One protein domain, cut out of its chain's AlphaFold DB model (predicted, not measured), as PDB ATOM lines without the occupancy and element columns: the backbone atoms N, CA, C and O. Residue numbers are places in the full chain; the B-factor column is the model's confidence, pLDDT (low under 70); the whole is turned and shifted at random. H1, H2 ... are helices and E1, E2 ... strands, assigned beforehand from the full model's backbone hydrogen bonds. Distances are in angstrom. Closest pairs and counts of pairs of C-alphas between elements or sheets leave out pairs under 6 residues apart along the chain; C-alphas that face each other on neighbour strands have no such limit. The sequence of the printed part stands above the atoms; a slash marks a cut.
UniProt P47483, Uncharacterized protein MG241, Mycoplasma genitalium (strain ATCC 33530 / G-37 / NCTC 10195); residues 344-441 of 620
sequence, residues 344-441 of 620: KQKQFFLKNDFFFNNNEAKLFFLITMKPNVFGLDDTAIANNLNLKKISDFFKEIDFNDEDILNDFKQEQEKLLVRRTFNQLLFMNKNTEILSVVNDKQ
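What this domain is: This is residues 344 to 441 of the 620 residues of the protein "Uncharacterized protein MG241" of Mycoplasma genitalium (strain ATCC 33530 / G-37 / NCTC 10195) (UniProt P47483). One helix, H2, runs through the middle of a small, loosely joined body, with a three-stranded sheet of two successive hairpins at one end and helix H4 with a long loop at the other. H5, the longest helix, passes to one side of H2 and leads directly into the sheet, while the short H1 and H3 lie near the two ends of H2. The printed part has 98 residues, with five named helices followed by three named strands, H1 H2 H3 H4 H5 E1 E2 E3; the sheet's order is E1 - E2 - E3, all antiparallel, and the class is mixed, helices and strands. The whole is compact, with a radius of gyration of the C-alphas of 14.2 A and spans of 40 by 29 by 23 A.

How they stand to each other: Start at H1, residues 354 to 357, which is close to but not clearly touching H2, residues 359 to 369; their closest C-alphas, Phe 356 and Lys 362, are 5.5 A apart. H2 and H3, residues 371 to 374, only just touch, with 3 pairs of C-alphas within 8 A, and only at the corner; the closest are Ile 367 and Phe 374, 7.3 A. Look next at H4, residues 387 to 396: it is close to H2 but not clearly touching, C-alphas 363 and 394 being closest at 7.2 A, at a steep tilt of 48 degrees, opposite ways. H5, residues 402 to 415, is also close to H2 but not clearly touching, with C-alphas 362 and 408 closest at 7.9 A, at a steep tilt of 45 degrees, the same way. E1, residues 416 to 419, and E2, residues 423 to 427, form a hairpin, antiparallel at 168 degrees, with N 417 and O 425 2.8 A apart, within hydrogen-bond range. E2 and E3, residues 433 to 437, form the next hairpin at 172 degrees, with N 426 and O 434 at 2.8 A; the three strands make a meander, each the antiparallel neighbour of the one before. H2 only grazes the sheet with residues 364 to 369; Thr 368 and Leu 434 have its closest C-alphas to E3, 7.0 A. H5 is on the sheet and stands up from it at 75 degrees, on a local plane only just fixed, by 6 C-alphas. In H2, H4 and H5 every O i to N i+4 pair is within hydrogen-bond range; H1 and H3 are too short for one.

Where its parts are: Find C-alpha 354 at (36.698, 24.221, -26.629), where H1 begins. H2 covers 15.2 A, H4 13.9 A and H5 20.0 A, ending at C-alpha 415, (28.835, 23.824, -11.024). E2 covers 13.2 A and E3 12.6 A, ending at C-alpha 437, (36.130, 13.022, -20.937).

The domain as a whole: The C-alphas farthest apart, Lys 346 and Ala 382, are 40.6 A apart. The printed part has no cut. The link from H3 to H4, residues 375 to 386, is long; the others are tight. The mean pLDDT of the printed part is 75.3, and 34 residues are under 70, among them 374 to 396.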
ATOM      1  N   LYS A 344      35.201  13.548 -29.170       67.72
ATOM      2  CA  LYS A 344      35.849  12.909 -30.332       67.72
ATOM      3  C   LYS A 344      37.331  13.270 -30.445       67.72
ATOM      4  O   LYS A 344      38.158  12.432 -30.782       67.72
ATOM      5  N   GLN A 345      37.636  14.554 -30.279       68.07
ATOM      6  CA  GLN A 345      38.998  15.072 -30.324       68.07
ATOM      7  C   GLN A 345      39.487  15.189 -28.892       68.07
ATOM      8  O   GLN A 345      38.764  15.733 -28.065       68.07
ATOM      9  N   LYS A 346      40.705  14.717 -28.610       70.27
ATOM     10  CA  LYS A 346      41.334  14.939 -27.307       70.27
ATOM     11  C   LYS A 346      41.471  16.445 -27.089       70.27
ATOM     12  O   LYS A 346      42.202  17.110 -27.819       70.27
ATOM     13  N   GLN A 347      40.731  16.978 -26.125       69.75
ATOM     14  CA  GLN A 347      40.721  18.394 -25.787       69.75
ATOM     15  C   GLN A 347      41.593  18.664 -24.568       69.75
ATOM     16  O   GLN A 347      41.639  17.884 -23.621       69.75
ATOM     17  N   PHE A 348      42.278  19.804 -24.573       69.08
ATOM     18  CA  PHE A 348      43.065  20.261 -23.435       69.08
ATOM     19  C   PHE A 348      42.185  21.104 -22.519       69.08
ATOM     20  O   PHE A 348      42.220  22.336 -22.579       69.08
ATOM     21  N   PHE A 349      41.424  20.453 -21.642       78.34
ATOM     22  CA  PHE A 349      40.482  21.179 -20.794       78.34
ATOM     23  C   PHE A 349      41.154  22.108 -19.783       78.34
ATOM     24  O   PHE A 349      40.450  22.877 -19.176       78.34
ATOM     25  N   LEU A 350      42.474  22.100 -19.560       67.00
ATOM     26  CA  LEU A 350      43.102  23.022 -18.595       67.00
ATOM     27  C   LEU A 350      43.215  24.473 -19.084       67.00
ATOM     28  O   LEU A 350      43.262  25.375 -18.254       67.00
ATOM     29  N   LYS A 351      43.336  24.695 -20.398       59.98
ATOM     30  CA  LYS A 351      43.664  26.022 -20.948       59.98
ATOM     31  C   LYS A 351      42.471  26.690 -21.623       59.98
ATOM     32  O   LYS A 351      42.232  27.855 -21.354       59.98
ATOM     33  N   ASN A 352      41.723  25.952 -22.448       59.16
ATOM     34  CA  ASN A 352      40.560  26.448 -23.188       59.16
ATOM     35  C   ASN A 352      39.498  25.348 -23.271       59.16
ATOM     36  O   ASN A 352      39.762  24.273 -23.815       59.16
ATOM     37  N   ASP A 353      38.289  25.625 -22.784       63.66
ATOM     38  CA  ASP A 353      37.166  24.683 -22.849       63.66
ATOM     39  C   ASP A 353      36.497  24.750 -24.223       63.66
ATOM     40  O   ASP A 353      35.354  25.177 -24.366       63.66
ATOM     41  N   PHE A 354      37.216  24.297 -25.257       65.83
ATOM     42  CA  PHE A 354      36.698  24.221 -26.629       65.83
ATOM     43  C   PHE A 354      35.370  23.458 -26.725       65.83
ATOM     44  O   PHE A 354      34.602  23.687 -27.658       65.83
ATOM     45  N   PHE A 355      35.083  22.575 -25.763       74.05
ATOM     46  CA  PHE A 355      33.814  21.869 -25.650       74.05
ATOM     47  C   PHE A 355      32.605  22.814 -25.692       74.05
ATOM     48  O   PHE A 355      31.679  22.570 -26.461       74.05
ATOM     49  N   PHE A 356      32.634  23.917 -24.941       81.38
ATOM     50  CA  PHE A 356      31.506  24.847 -24.826       81.38
ATOM     51  C   PHE A 356      31.472  25.931 -25.904       81.38
ATOM     52  O   PHE A 356      30.604  26.798 -25.868       81.38
ATOM     53  N   ASN A 357      32.349  25.871 -26.910       78.76
ATOM     54  CA  ASN A 357      32.284  26.795 -28.043       78.76
ATOM     55  C   ASN A 357      31.113  26.483 -28.994       78.76
ATOM     56  O   ASN A 357      30.772  27.313 -29.830       78.76
ATOM     57  N   ASN A 358      30.483  25.309 -28.870       77.62
ATOM     58  CA  ASN A 358      29.300  24.921 -29.640       77.62
ATOM     59  C   ASN A 358      28.025  25.057 -28.788       77.62
ATOM     60  O   ASN A 358      27.970  24.562 -27.660       77.62
ATOM     61  N   ASN A 359      26.978  25.656 -29.361       78.62
ATOM     62  CA  ASN A 359      25.660  25.808 -28.740       78.62
ATOM     63  C   ASN A 359      25.041  24.466 -28.318       78.62
ATOM     64  O   ASN A 359      24.419  24.395 -27.264       78.62
ATOM     65  N   GLU A 360      25.282  23.379 -29.059       76.29
ATOM     66  CA  GLU A 360      24.817  22.033 -28.682       76.29
ATOM     67  C   GLU A 360      25.392  21.579 -27.328       76.29
ATOM     68  O   GLU A 360      24.688  21.004 -26.501       76.29
ATOM     69  N   ALA A 361      26.674  21.855 -27.077       79.98
ATOM     70  CA  ALA A 361      27.342  21.469 -25.837       79.98
ATOM     71  C   ALA A 361      26.873  22.317 -24.647       79.98
ATOM     72  O   ALA A 361      26.645  21.779 -23.561       79.98
ATOM     73  N   LYS A 362      26.677  23.628 -24.863       84.01
ATOM     74  CA  LYS A 362      26.073  24.532 -23.867       84.01
ATOM     75  C   LYS A 362      24.678  24.048 -23.484       84.01
ATOM     76  O   LYS A 362      24.355  23.914 -22.307       84.01
ATOM     77  N   LEU A 363      23.879  23.704 -24.488       78.75
ATOM     78  CA  LEU A 363      22.533  23.192 -24.313       78.75
ATOM     79  C   LEU A 363      22.504  21.887 -23.510       78.75
ATOM     80  O   LEU A 363      21.748  21.748 -22.553       78.75
ATOM     81  N   PHE A 364      23.353  20.932 -23.875       81.26
ATOM     82  CA  PHE A 364      23.461  19.659 -23.176       81.26
ATOM     83  C   PHE A 364      23.840  19.832 -21.701       81.26
ATOM     84  O   PHE A 364      23.264  19.183 -20.824       81.26
ATOM     85  N   PHE A 365      24.760  20.753 -21.411       87.36
ATOM     86  CA  PHE A 365      25.073  21.139 -20.038       87.36
ATOM     87  C   PHE A 365      23.851  21.700 -19.311       87.36
ATOM     88  O   PHE A 365      23.570  21.272 -18.195       87.36
ATOM     89  N   LEU A 366      23.078  22.590 -19.937       85.07
ATOM     90  CA  LEU A 366      21.875  23.137 -19.311       85.07
ATOM     91  C   LEU A 366      20.833  22.049 -19.031       85.07
ATOM     92  O   LEU A 366      20.253  22.033 -17.957       85.07
ATOM     93  N   ILE A 367      20.602  21.099 -19.937       81.68
ATOM     94  CA  ILE A 367      19.569  20.066 -19.732       81.68
ATOM     95  C   ILE A 367      19.961  19.100 -18.615       81.68
ATOM     96  O   ILE A 367      19.108  18.661 -17.846       81.68
ATOM     97  N   THR A 368      21.247  18.766 -18.530       86.63
ATOM     98  CA  THR A 368      21.756  17.827 -17.525       86.63
ATOM     99  C   THR A 368      21.947  18.490 -16.165       86.63
ATOM    100  O   THR A 368      21.627  17.883 -15.154       86.63
ATOM    101  N   MET A 369      22.440  19.731 -16.110       89.69
ATOM    102  CA  MET A 369      22.809  20.403 -14.856       89.69
ATOM    103  C   MET A 369      21.779  21.438 -14.376       89.69
ATOM    104  O   MET A 369      21.763  21.770 -13.186       89.69
ATOM    105  N   LYS A 370      20.923  21.934 -15.277       84.81
ATOM    106  CA  LYS A 370      19.851  22.924 -15.047       84.81
ATOM    107  C   LYS A 370      18.519  22.530 -15.723       84.81
ATOM    108  O   LYS A 370      17.904  23.355 -16.406       84.81
ATOM    109  N   PRO A 371      18.022  21.294 -15.524       80.00
ATOM    110  CA  PRO A 371      16.772  20.834 -16.142       80.00
ATOM    111  C   PRO A 371      15.561  21.725 -15.817       80.00
ATOM    112  O   PRO A 371      14.611  21.809 -16.596       80.00
ATOM    113  N   ASN A 372      15.607  22.439 -14.690       74.77
ATOM    114  CA  ASN A 372      14.581  23.377 -14.248       74.77
ATOM    115  C   ASN A 372      14.324  24.530 -15.236       74.77
ATOM    116  O   ASN A 372      13.180  24.966 -15.344       74.77
ATOM    117  N   VAL A 373      15.338  24.985 -15.983       72.50
ATOM    118  CA  VAL A 373      15.195  26.047 -17.004       72.50
ATOM    119  C   VAL A 373      14.205  25.628 -18.094       72.50
ATOM    120  O   VAL A 373      13.399  26.430 -18.553       72.50
ATOM    121  N   PHE A 374      14.206  24.343 -18.448       68.61
ATOM    122  CA  PHE A 374      13.331  23.765 -19.479       68.61
ATOM    123  C   PHE A 374      12.057  23.153 -18.921       68.61
ATOM    124  O   PHE A 374      11.255  22.546 -19.625       68.61
ATOM    125  N   GLY A 375      11.898  23.287 -17.619       62.32
ATOM    126  CA  GLY A 375      10.794  22.750 -16.889       62.32
ATOM    127  C   GLY A 375      10.707  21.235 -16.779       62.32
ATOM    128  O   GLY A 375       9.608  20.672 -16.766       62.32
ATOM    129  N   LEU A 376      11.880  20.618 -16.671       66.71
ATOM    130  CA  LEU A 376      12.084  19.185 -16.487       66.71
ATOM    131  C   LEU A 376      12.356  18.807 -15.018       66.71
ATOM    132  O   LEU A 376      12.674  17.655 -14.759       66.71
ATOM    133  N   ASP A 377      12.250  19.760 -14.083       59.16
ATOM    134  CA  ASP A 377      12.430  19.555 -12.636       59.16
ATOM    135  C   ASP A 377      11.220  20.088 -11.829       59.16
ATOM    136  O   ASP A 377      10.329  20.735 -12.393       59.16
ATOM    137  N   ASP A 378      11.215  19.830 -10.514       55.46
ATOM    138  CA  ASP A 378      10.133  20.036  -9.531       55.46
ATOM    139  C   ASP A 378       9.395  21.381  -9.658       55.46
ATOM    140  O   ASP A 378       8.197  21.476  -9.401       55.46
ATOM    141  N   THR A 379      10.091  22.446 -10.062       47.31
ATOM    142  CA  THR A 379       9.540  23.808 -10.082       47.31
ATOM    143  C   THR A 379       8.638  24.107 -11.273       47.31
ATOM    144  O   THR A 379       8.023  25.169 -11.321       47.31
ATOM    145  N   ALA A 380       8.564  23.226 -12.268       45.36
ATOM    146  CA  ALA A 380       8.153  23.656 -13.592       45.36
ATOM    147  C   ALA A 380       6.898  23.014 -14.160       45.36
ATOM    148  O   ALA A 380       6.680  23.042 -15.371       45.36
ATOM    149  N   ILE A 381       5.995  22.582 -13.288       41.04
ATOM    150  CA  ILE A 381       4.572  22.588 -13.650       41.04
ATOM    151  C   ILE A 381       4.170  23.987 -14.192       41.04
ATOM    152  O   ILE A 381       3.301  24.084 -15.046       41.04
ATOM    153  N   ALA A 382       4.875  25.065 -13.813       41.01
ATOM    154  CA  ALA A 382       4.637  26.413 -14.335       41.01
ATOM    155  C   ALA A 382       5.066  26.646 -15.803       41.01
ATOM    156  O   ALA A 382       4.393  27.386 -16.516       41.01
ATOM    157  N   ASN A 383       6.138  26.008 -16.293       43.84
ATOM    158  CA  ASN A 383       6.584  26.181 -17.679       43.84
ATOM    159  C   ASN A 383       6.151  24.958 -18.495       43.84
ATOM    160  O   ASN A 383       6.846  23.939 -18.556       43.84
ATOM    161  N   ASN A 384       4.979  25.060 -19.124       45.26
ATOM    162  CA  ASN A 384       4.430  24.092 -20.083       45.26
ATOM    163  C   ASN A 384       5.223  24.071 -21.406       45.26
ATOM    164  O   ASN A 384       4.674  24.202 -22.503       45.26
ATOM    165  N   LEU A 385       6.546  23.927 -21.316       49.70
ATOM    166  CA  LEU A 385       7.405  23.691 -22.464       49.70
ATOM    167  C   LEU A 385       7.152  22.269 -22.974       49.70
ATOM    168  O   LEU A 385       7.585  21.278 -22.392       49.70
ATOM    169  N   ASN A 386       6.409  22.190 -24.074       54.61
ATOM    170  CA  ASN A 386       6.237  20.968 -24.850       54.61
ATOM    171  C   ASN A 386       7.594  20.531 -25.407       54.61
ATOM    172  O   ASN A 386       8.282  21.362 -25.981       54.61
ATOM    173  N   LEU A 387       7.972  19.254 -25.336       51.38
ATOM    174  CA  LEU A 387       9.274  18.793 -25.841       51.38
ATOM    175  C   LEU A 387       9.539  19.087 -27.330       51.38
ATOM    176  O   LEU A 387      10.684  19.320 -27.719       51.38
ATOM    177  N   LYS A 388       8.494  19.160 -28.166       52.70
ATOM    178  CA  LYS A 388       8.637  19.649 -29.548       52.70
ATOM    179  C   LYS A 388       9.065  21.121 -29.572       52.70
ATOM    180  O   LYS A 388       9.964  21.483 -30.318       52.70
ATOM    181  N   LYS A 389       8.482  21.936 -28.687       53.88
ATOM    182  CA  LYS A 389       8.903  23.321 -28.465       53.88
ATOM    183  C   LYS A 389      10.217  23.418 -27.717       53.88
ATOM    184  O   LYS A 389      10.874  24.411 -27.897       53.88
ATOM    185  N   ILE A 390      10.618  22.447 -26.902       57.14
ATOM    186  CA  ILE A 390      11.936  22.455 -26.266       57.14
ATOM    187  C   ILE A 390      13.005  22.448 -27.359       57.14
ATOM    188  O   ILE A 390      13.902  23.270 -27.320       57.14
ATOM    189  N   SER A 391      12.836  21.609 -28.385       56.88
ATOM    190  CA  SER A 391      13.656  21.657 -29.597       56.88
ATOM    191  C   SER A 391      13.689  23.052 -30.236       56.88
ATOM    192  O   SER A 391      14.755  23.592 -30.520       56.88
ATOM    193  N   ASP A 392      12.520  23.637 -30.478       61.86
ATOM    194  CA  ASP A 392      12.431  24.926 -31.171       61.86
ATOM    195  C   ASP A 392      12.984  26.066 -30.295       61.86
ATOM    196  O   ASP A 392      13.833  26.827 -30.739       61.86
ATOM    197  N   PHE A 393      12.645  26.073 -29.009       63.62
ATOM    198  CA  PHE A 393      13.182  26.932 -27.955       63.62
ATOM    199  C   PHE A 393      14.704  26.827 -27.872       63.62
ATOM    200  O   PHE A 393      15.384  27.835 -27.772       63.62
ATOM    201  N   PHE A 394      15.275  25.624 -27.983       67.86
ATOM    202  CA  PHE A 394      16.725  25.440 -28.013       67.86
ATOM    203  C   PHE A 394      17.384  26.097 -29.223       67.86
ATOM    204  O   PHE A 394      18.518  26.556 -29.113       67.86
ATOM    205  N   LYS A 395      16.697  26.121 -30.370       66.44
ATOM    206  CA  LYS A 395      17.170  26.824 -31.569       66.44
ATOM    207  C   LYS A 395      17.003  28.339 -31.447       66.44
ATOM    208  O   LYS A 395      17.722  29.061 -32.127       66.44
ATOM    209  N   GLU A 396      16.083  28.798 -30.600       69.93
ATOM    210  CA  GLU A 396      15.829  30.216 -30.320       69.93
ATOM    211  C   GLU A 396      16.767  30.813 -29.262       69.93
ATOM    212  O   GLU A 396      16.886  32.034 -29.199       69.93
ATOM    213  N   ILE A 397      17.451  29.999 -28.444       74.27
ATOM    214  CA  ILE A 397      18.445  30.519 -27.491       74.27
ATOM    215  C   ILE A 397      19.620  31.114 -28.272       74.27
ATOM    216  O   ILE A 397      20.484  30.391 -28.785       74.27
ATOM    217  N   ASP A 398      19.677  32.443 -28.311       78.48
ATOM    218  CA  ASP A 398      20.803  33.162 -28.884       78.48
ATOM    219  C   ASP A 398      21.969  33.204 -27.893       78.48
ATOM    220  O   ASP A 398      22.117  34.109 -27.081       78.48
ATOM    221  N   PHE A 399      22.843  32.203 -27.967       80.40
ATOM    222  CA  PHE A 399      24.081  32.176 -27.185       80.40
ATOM    223  C   PHE A 399      25.127  33.225 -27.620       80.40
ATOM    224  O   PHE A 399      26.255  33.173 -27.113       80.40
ATOM    225  N   ASN A 400      24.799  34.107 -28.572       81.73
ATOM    226  CA  ASN A 400      25.593  35.294 -28.882       81.73
ATOM    227  C   ASN A 400      25.164  36.517 -28.059       81.73
ATOM    228  O   ASN A 400      25.934  37.472 -27.994       81.73
ATOM    229  N   ASP A 401      23.984  36.485 -27.431       85.61
ATOM    230  CA  ASP A 401      23.578  37.486 -26.450       85.61
ATOM    231  C   ASP A 401      24.564  37.468 -25.267       85.61
ATOM    232  O   ASP A 401      24.874  36.412 -24.696       85.61
ATOM    233  N   GLU A 402      25.112  38.640 -24.947       86.55
ATOM    234  CA  GLU A 402      26.181  38.778 -23.961       86.55
ATOM    235  C   GLU A 402      25.706  38.436 -22.543       86.55
ATOM    236  O   GLU A 402      26.448  37.788 -21.797       86.55
ATOM    237  N   ASP A 403      24.462  38.774 -22.192       87.16
ATOM    238  CA  ASP A 403      23.887  38.488 -20.878       87.16
ATOM    239  C   ASP A 403      23.674  36.979 -20.713       87.16
ATOM    240  O   ASP A 403      24.129  36.382 -19.731       87.16
ATOM    241  N   ILE A 404      23.096  36.320 -21.728       82.84
ATOM    242  CA  ILE A 404      22.899  34.859 -21.736       82.84
ATOM    243  C   ILE A 404      24.242  34.130 -21.628       82.84
ATOM    244  O   ILE A 404      24.381  33.145 -20.888       82.84
ATOM    245  N   LEU A 405      25.252  34.590 -22.370       85.09
ATOM    246  CA  LEU A 405      26.575  33.977 -22.358       85.09
ATOM    247  C   LEU A 405      27.278  34.157 -21.006       85.09
ATOM    248  O   LEU A 405      27.959  33.234 -20.544       85.09
ATOM    249  N   ASN A 406      27.127  35.322 -20.377       87.90
ATOM    250  CA  ASN A 406      27.702  35.610 -19.067       87.90
ATOM    251  C   ASN A 406      27.049  34.761 -17.970       87.90
ATOM    252  O   ASN A 406      27.771  34.123 -17.197       87.90
ATOM    253  N   ASP A 407      25.722  34.651 -17.961       86.56
ATOM    254  CA  ASP A 407      24.985  33.790 -17.029       86.56
ATOM    255  C   ASP A 407      25.377  32.316 -17.184       86.56
ATOM    256  O   ASP A 407      25.643  31.615 -16.199       86.56
ATOM    257  N   PHE A 408      25.492  31.845 -18.430       88.26
ATOM    258  CA  PHE A 408      25.956  30.492 -18.724       88.26
ATOM    259  C   PHE A 408      27.353  30.230 -18.143       88.26
ATOM    260  O   PHE A 408      27.559  29.219 -17.466       88.26
ATOM    261  N   LYS A 409      28.311  31.139 -18.367       88.94
ATOM    262  CA  LYS A 409      29.688  31.007 -17.856       88.94
ATOM    263  C   LYS A 409      29.732  31.005 -16.328       88.94
ATOM    264  O   LYS A 409      30.449  30.194 -15.742       88.94
ATOM    265  N   GLN A 410      28.958  31.872 -15.673       89.57
ATOM    266  CA  GLN A 410      28.879  31.904 -14.211       89.57
ATOM    267  C   GLN A 410      28.348  30.583 -13.643       89.57
ATOM    268  O   GLN A 410      28.887  30.056 -12.667       89.57
ATOM    269  N   GLU A 411      27.310  30.014 -14.259       89.71
ATOM    270  CA  GLU A 411      26.771  28.724 -13.834       89.71
ATOM    271  C   GLU A 411      27.719  27.558 -14.145       89.71
ATOM    272  O   GLU A 411      27.857  26.660 -13.310       89.71
ATOM    273  N   GLN A 412      28.436  27.587 -15.271       89.54
ATOM    274  CA  GLN A 412      29.497  26.622 -15.570       89.54
ATOM    275  C   GLN A 412      30.536  26.581 -14.441       89.54
ATOM    276  O   GLN A 412      30.781  25.511 -13.881       89.54
ATOM    277  N   GLU A 413      31.100  27.730 -14.064       88.70
ATOM    278  CA  GLU A 413      32.127  27.818 -13.018       88.70
ATOM    279  C   GLU A 413      31.588  27.417 -11.637       88.70
ATOM    280  O   GLU A 413      32.229  26.678 -10.888       88.70
ATOM    281  N   LYS A 414      30.356  27.812 -11.308       90.75
ATOM    282  CA  LYS A 414      29.699  27.442 -10.046       90.75
ATOM    283  C   LYS A 414      29.469  25.936  -9.915       90.75
ATOM    284  O   LYS A 414      29.585  25.373  -8.817       90.75
ATOM    285  N   LEU A 415      29.114  25.263 -11.008       91.51
ATOM    286  CA  LEU A 415      28.835  23.824 -11.024       91.51
ATOM    287  C   LEU A 415      30.095  22.985 -11.250       91.51
ATOM    288  O   LEU A 415      30.119  21.823 -10.832       91.51
ATOM    289  N   LEU A 416      31.169  23.570 -11.784       89.53
ATOM    290  CA  LEU A 416      32.456  22.911 -11.974       89.53
ATOM    291  C   LEU A 416      33.011  22.401 -10.639       89.53
ATOM    292  O   LEU A 416      33.043  23.089  -9.618       89.53
ATOM    293  N   VAL A 417      33.393  21.133 -10.630       86.76
ATOM    294  CA  VAL A 417      33.958  20.435  -9.467       86.76
ATOM    295  C   VAL A 417      35.422  20.139  -9.695       86.76
ATOM    296  O   VAL A 417      36.239  20.211  -8.780       86.76
ATOM    297  N   ARG A 418      35.744  19.741 -10.925       85.73
ATOM    298  CA  ARG A 418      37.080  19.310 -11.282       85.73
ATOM    299  C   ARG A 418      37.363  19.624 -12.736       85.73
ATOM    300  O   ARG A 418      36.582  19.285 -13.622       85.73
ATOM    301  N   ARG A 419      38.549  20.178 -12.954       85.36
ATOM    302  CA  ARG A 419      39.136  20.430 -14.262       85.36
ATOM    303  C   ARG A 419      40.501  19.764 -14.304       85.36
ATOM    304  O   ARG A 419      41.355  20.019 -13.462       85.36
ATOM    305  N   THR A 420      40.687  18.848 -15.242       82.29
ATOM    306  CA  THR A 420      41.975  18.193 -15.495       82.29
ATOM    307  C   THR A 420      42.266  18.217 -16.977       82.29
ATOM    308  O   THR A 420      41.407  18.563 -17.772       82.29
ATOM    309  N   PHE A 421      43.452  17.775 -17.372       79.29
ATOM    310  CA  PHE A 421      43.806  17.663 -18.779       79.29
ATOM    311  C   PHE A 421      42.812  16.821 -19.606       79.29
ATOM    312  O   PHE A 421      42.566  17.148 -20.760       79.29
ATOM    313  N   ASN A 422      42.224  15.770 -19.018       80.93
ATOM    314  CA  ASN A 422      41.386  14.790 -19.726       80.93
ATOM    315  C   ASN A 422      39.911  14.785 -19.321       80.93
ATOM    316  O   ASN A 422      39.149  13.991 -19.872       80.93
ATOM    317  N   GLN A 423      39.517  15.611 -18.351       85.18
ATOM    318  CA  GLN A 423      38.174  15.579 -17.790       85.18
ATOM    319  C   GLN A 423      37.721  16.955 -17.304       85.18
ATOM    320  O   GLN A 423      38.438  17.604 -16.534       85.18
ATOM    321  N   LEU A 424      36.485  17.308 -17.657       87.82
ATOM    322  CA  LEU A 424      35.660  18.277 -16.940       87.82
ATOM    323  C   LEU A 424      34.582  17.535 -16.157       87.82
ATOM    324  O   LEU A 424      33.934  16.632 -16.684       87.82
ATOM    325  N   LEU A 425      34.394  17.913 -14.898       90.16
ATOM    326  CA  LEU A 425      33.404  17.312 -14.017       90.16
ATOM    327  C   LEU A 425      32.558  18.405 -13.380       90.16
ATOM    328  O   LEU A 425      33.085  19.259 -12.665       90.16
ATOM    329  N   PHE A 426      31.253  18.324 -13.590       92.13
ATOM    330  CA  PHE A 426      30.252  19.225 -13.042       92.13
ATOM    331  C   PHE A 426      29.323  18.455 -12.112       92.13
ATOM    332  O   PHE A 426      29.060  17.273 -12.328       92.13
ATOM    333  N   MET A 427      28.837  19.130 -11.078       92.82
ATOM    334  CA  MET A 427      27.855  18.585 -10.149       92.82
ATOM    335  C   MET A 427      26.864  19.673  -9.783       92.82
ATOM    336  O   MET A 427      27.270  20.781  -9.423       92.82
ATOM    337  N   ASN A 428      25.579  19.334  -9.810       90.35
ATOM    338  CA  ASN A 428      24.523  20.217  -9.337       90.35
ATOM    339  C   ASN A 428      24.079  19.892  -7.902       90.35
ATOM    340  O   ASN A 428      24.529  18.932  -7.275       90.35
ATOM    341  N   LYS A 429      23.164  20.712  -7.372       86.21
ATOM    342  CA  LYS A 429      22.639  20.570  -6.004       86.21
ATOM    343  C   LYS A 429      21.869  19.263  -5.778       86.21
ATOM    344  O   LYS A 429      21.841  18.781  -4.651       86.21
ATOM    345  N   ASN A 430      21.293  18.684  -6.835       82.48
ATOM    346  CA  ASN A 430      20.629  17.379  -6.797       82.48
ATOM    347  C   ASN A 430      21.635  16.215  -6.825       82.48
ATOM    348  O   ASN A 430      21.231  15.056  -6.784       82.48
ATOM    349  N   THR A 431      22.944  16.504  -6.842       87.07
ATOM    350  CA  THR A 431      24.051  15.533  -6.915       87.07
ATOM    351  C   THR A 431      24.071  14.744  -8.224       87.07
ATOM    352  O   THR A 431      24.617  13.642  -8.285       87.07
ATOM    353  N   GLU A 432      23.481  15.317  -9.274       90.52
ATOM    354  CA  GLU A 432      23.633  14.854 -10.649       90.52
ATOM    355  C   GLU A 432      24.985  15.321 -11.169       90.52
ATOM    356  O   GLU A 432      25.447  16.421 -10.842       90.52
ATOM    357  N   ILE A 433      25.633  14.469 -11.956       91.99
ATOM    358  CA  ILE A 433      27.007  14.680 -12.398       91.99
ATOM    359  C   ILE A 433      27.066  14.649 -13.910       91.99
ATOM    360  O   ILE A 433      26.618  13.687 -14.525       91.99
ATOM    361  N   LEU A 434      27.711  15.653 -14.493       90.95
ATOM    362  CA  LEU A 434      28.147  15.616 -15.879       90.95
ATOM    363  C   LEU A 434      29.671  15.496 -15.925       90.95
ATOM    364  O   LEU A 434      30.389  16.372 -15.446       90.95
ATOM    365  N   SER A 435      30.164  14.419 -16.524       89.66
ATOM    366  CA  SER A 435      31.579  14.171 -16.765       89.66
ATOM    367  C   SER A 435      31.868  14.176 -18.263       89.66
ATOM    368  O   SER A 435      31.479  13.253 -18.974       89.66
ATOM    369  N   VAL A 436      32.604  15.178 -18.738       87.74
ATOM    370  CA  VAL A 436      33.097  15.250 -20.120       87.74
ATOM    371  C   VAL A 436      34.535  14.748 -20.143       87.74
ATOM    372  O   VAL A 436      35.376  15.291 -19.431       87.74
ATOM    373  N   VAL A 437      34.825  13.706 -20.924       85.73
ATOM    374  CA  VAL A 437      36.130  13.022 -20.937       85.73
ATOM    375  C   VAL A 437      36.721  12.911 -22.344       85.73
ATOM    376  O   VAL A 437      35.995  12.833 -23.334       85.73
ATOM    377  N   ASN A 438      38.053  12.890 -22.442       77.55
ATOM    378  CA  ASN A 438      38.762  12.610 -23.699       77.55
ATOM    379  C   ASN A 438      38.735  11.116 -24.050       77.55
ATOM    380  O   ASN A 438      38.384  10.740 -25.164       77.55
ATOM    381  N   ASP A 439      39.060  10.269 -23.073       71.44
ATOM    382  CA  ASP A 439      39.056   8.814 -23.197       71.44
ATOM    383  C   ASP A 439      38.216   8.228 -22.054       71.44
ATOM    384  O   ASP A 439      38.352   8.648 -20.898       71.44
ATOM    385  N   LYS A 440      37.345   7.259 -22.365       62.00
ATOM    386  CA  LYS A 440      36.573   6.513 -21.361       62.00
ATOM    387  C   LYS A 440      37.515   5.654 -20.524       62.00
ATOM    388  O   LYS A 440      37.785   4.501 -20.844       62.00
ATOM    389  N   GLN A 441      38.016   6.209 -19.429       63.12
ATOM    390  CA  GLN A 441      38.654   5.408 -18.394       63.12
ATOM    391  C   GLN A 441      37.569   4.928 -17.434       63.12
ATOM    392  O   GLN A 441      36.988   5.733 -16.708       63.12
TER     393      GLN A 441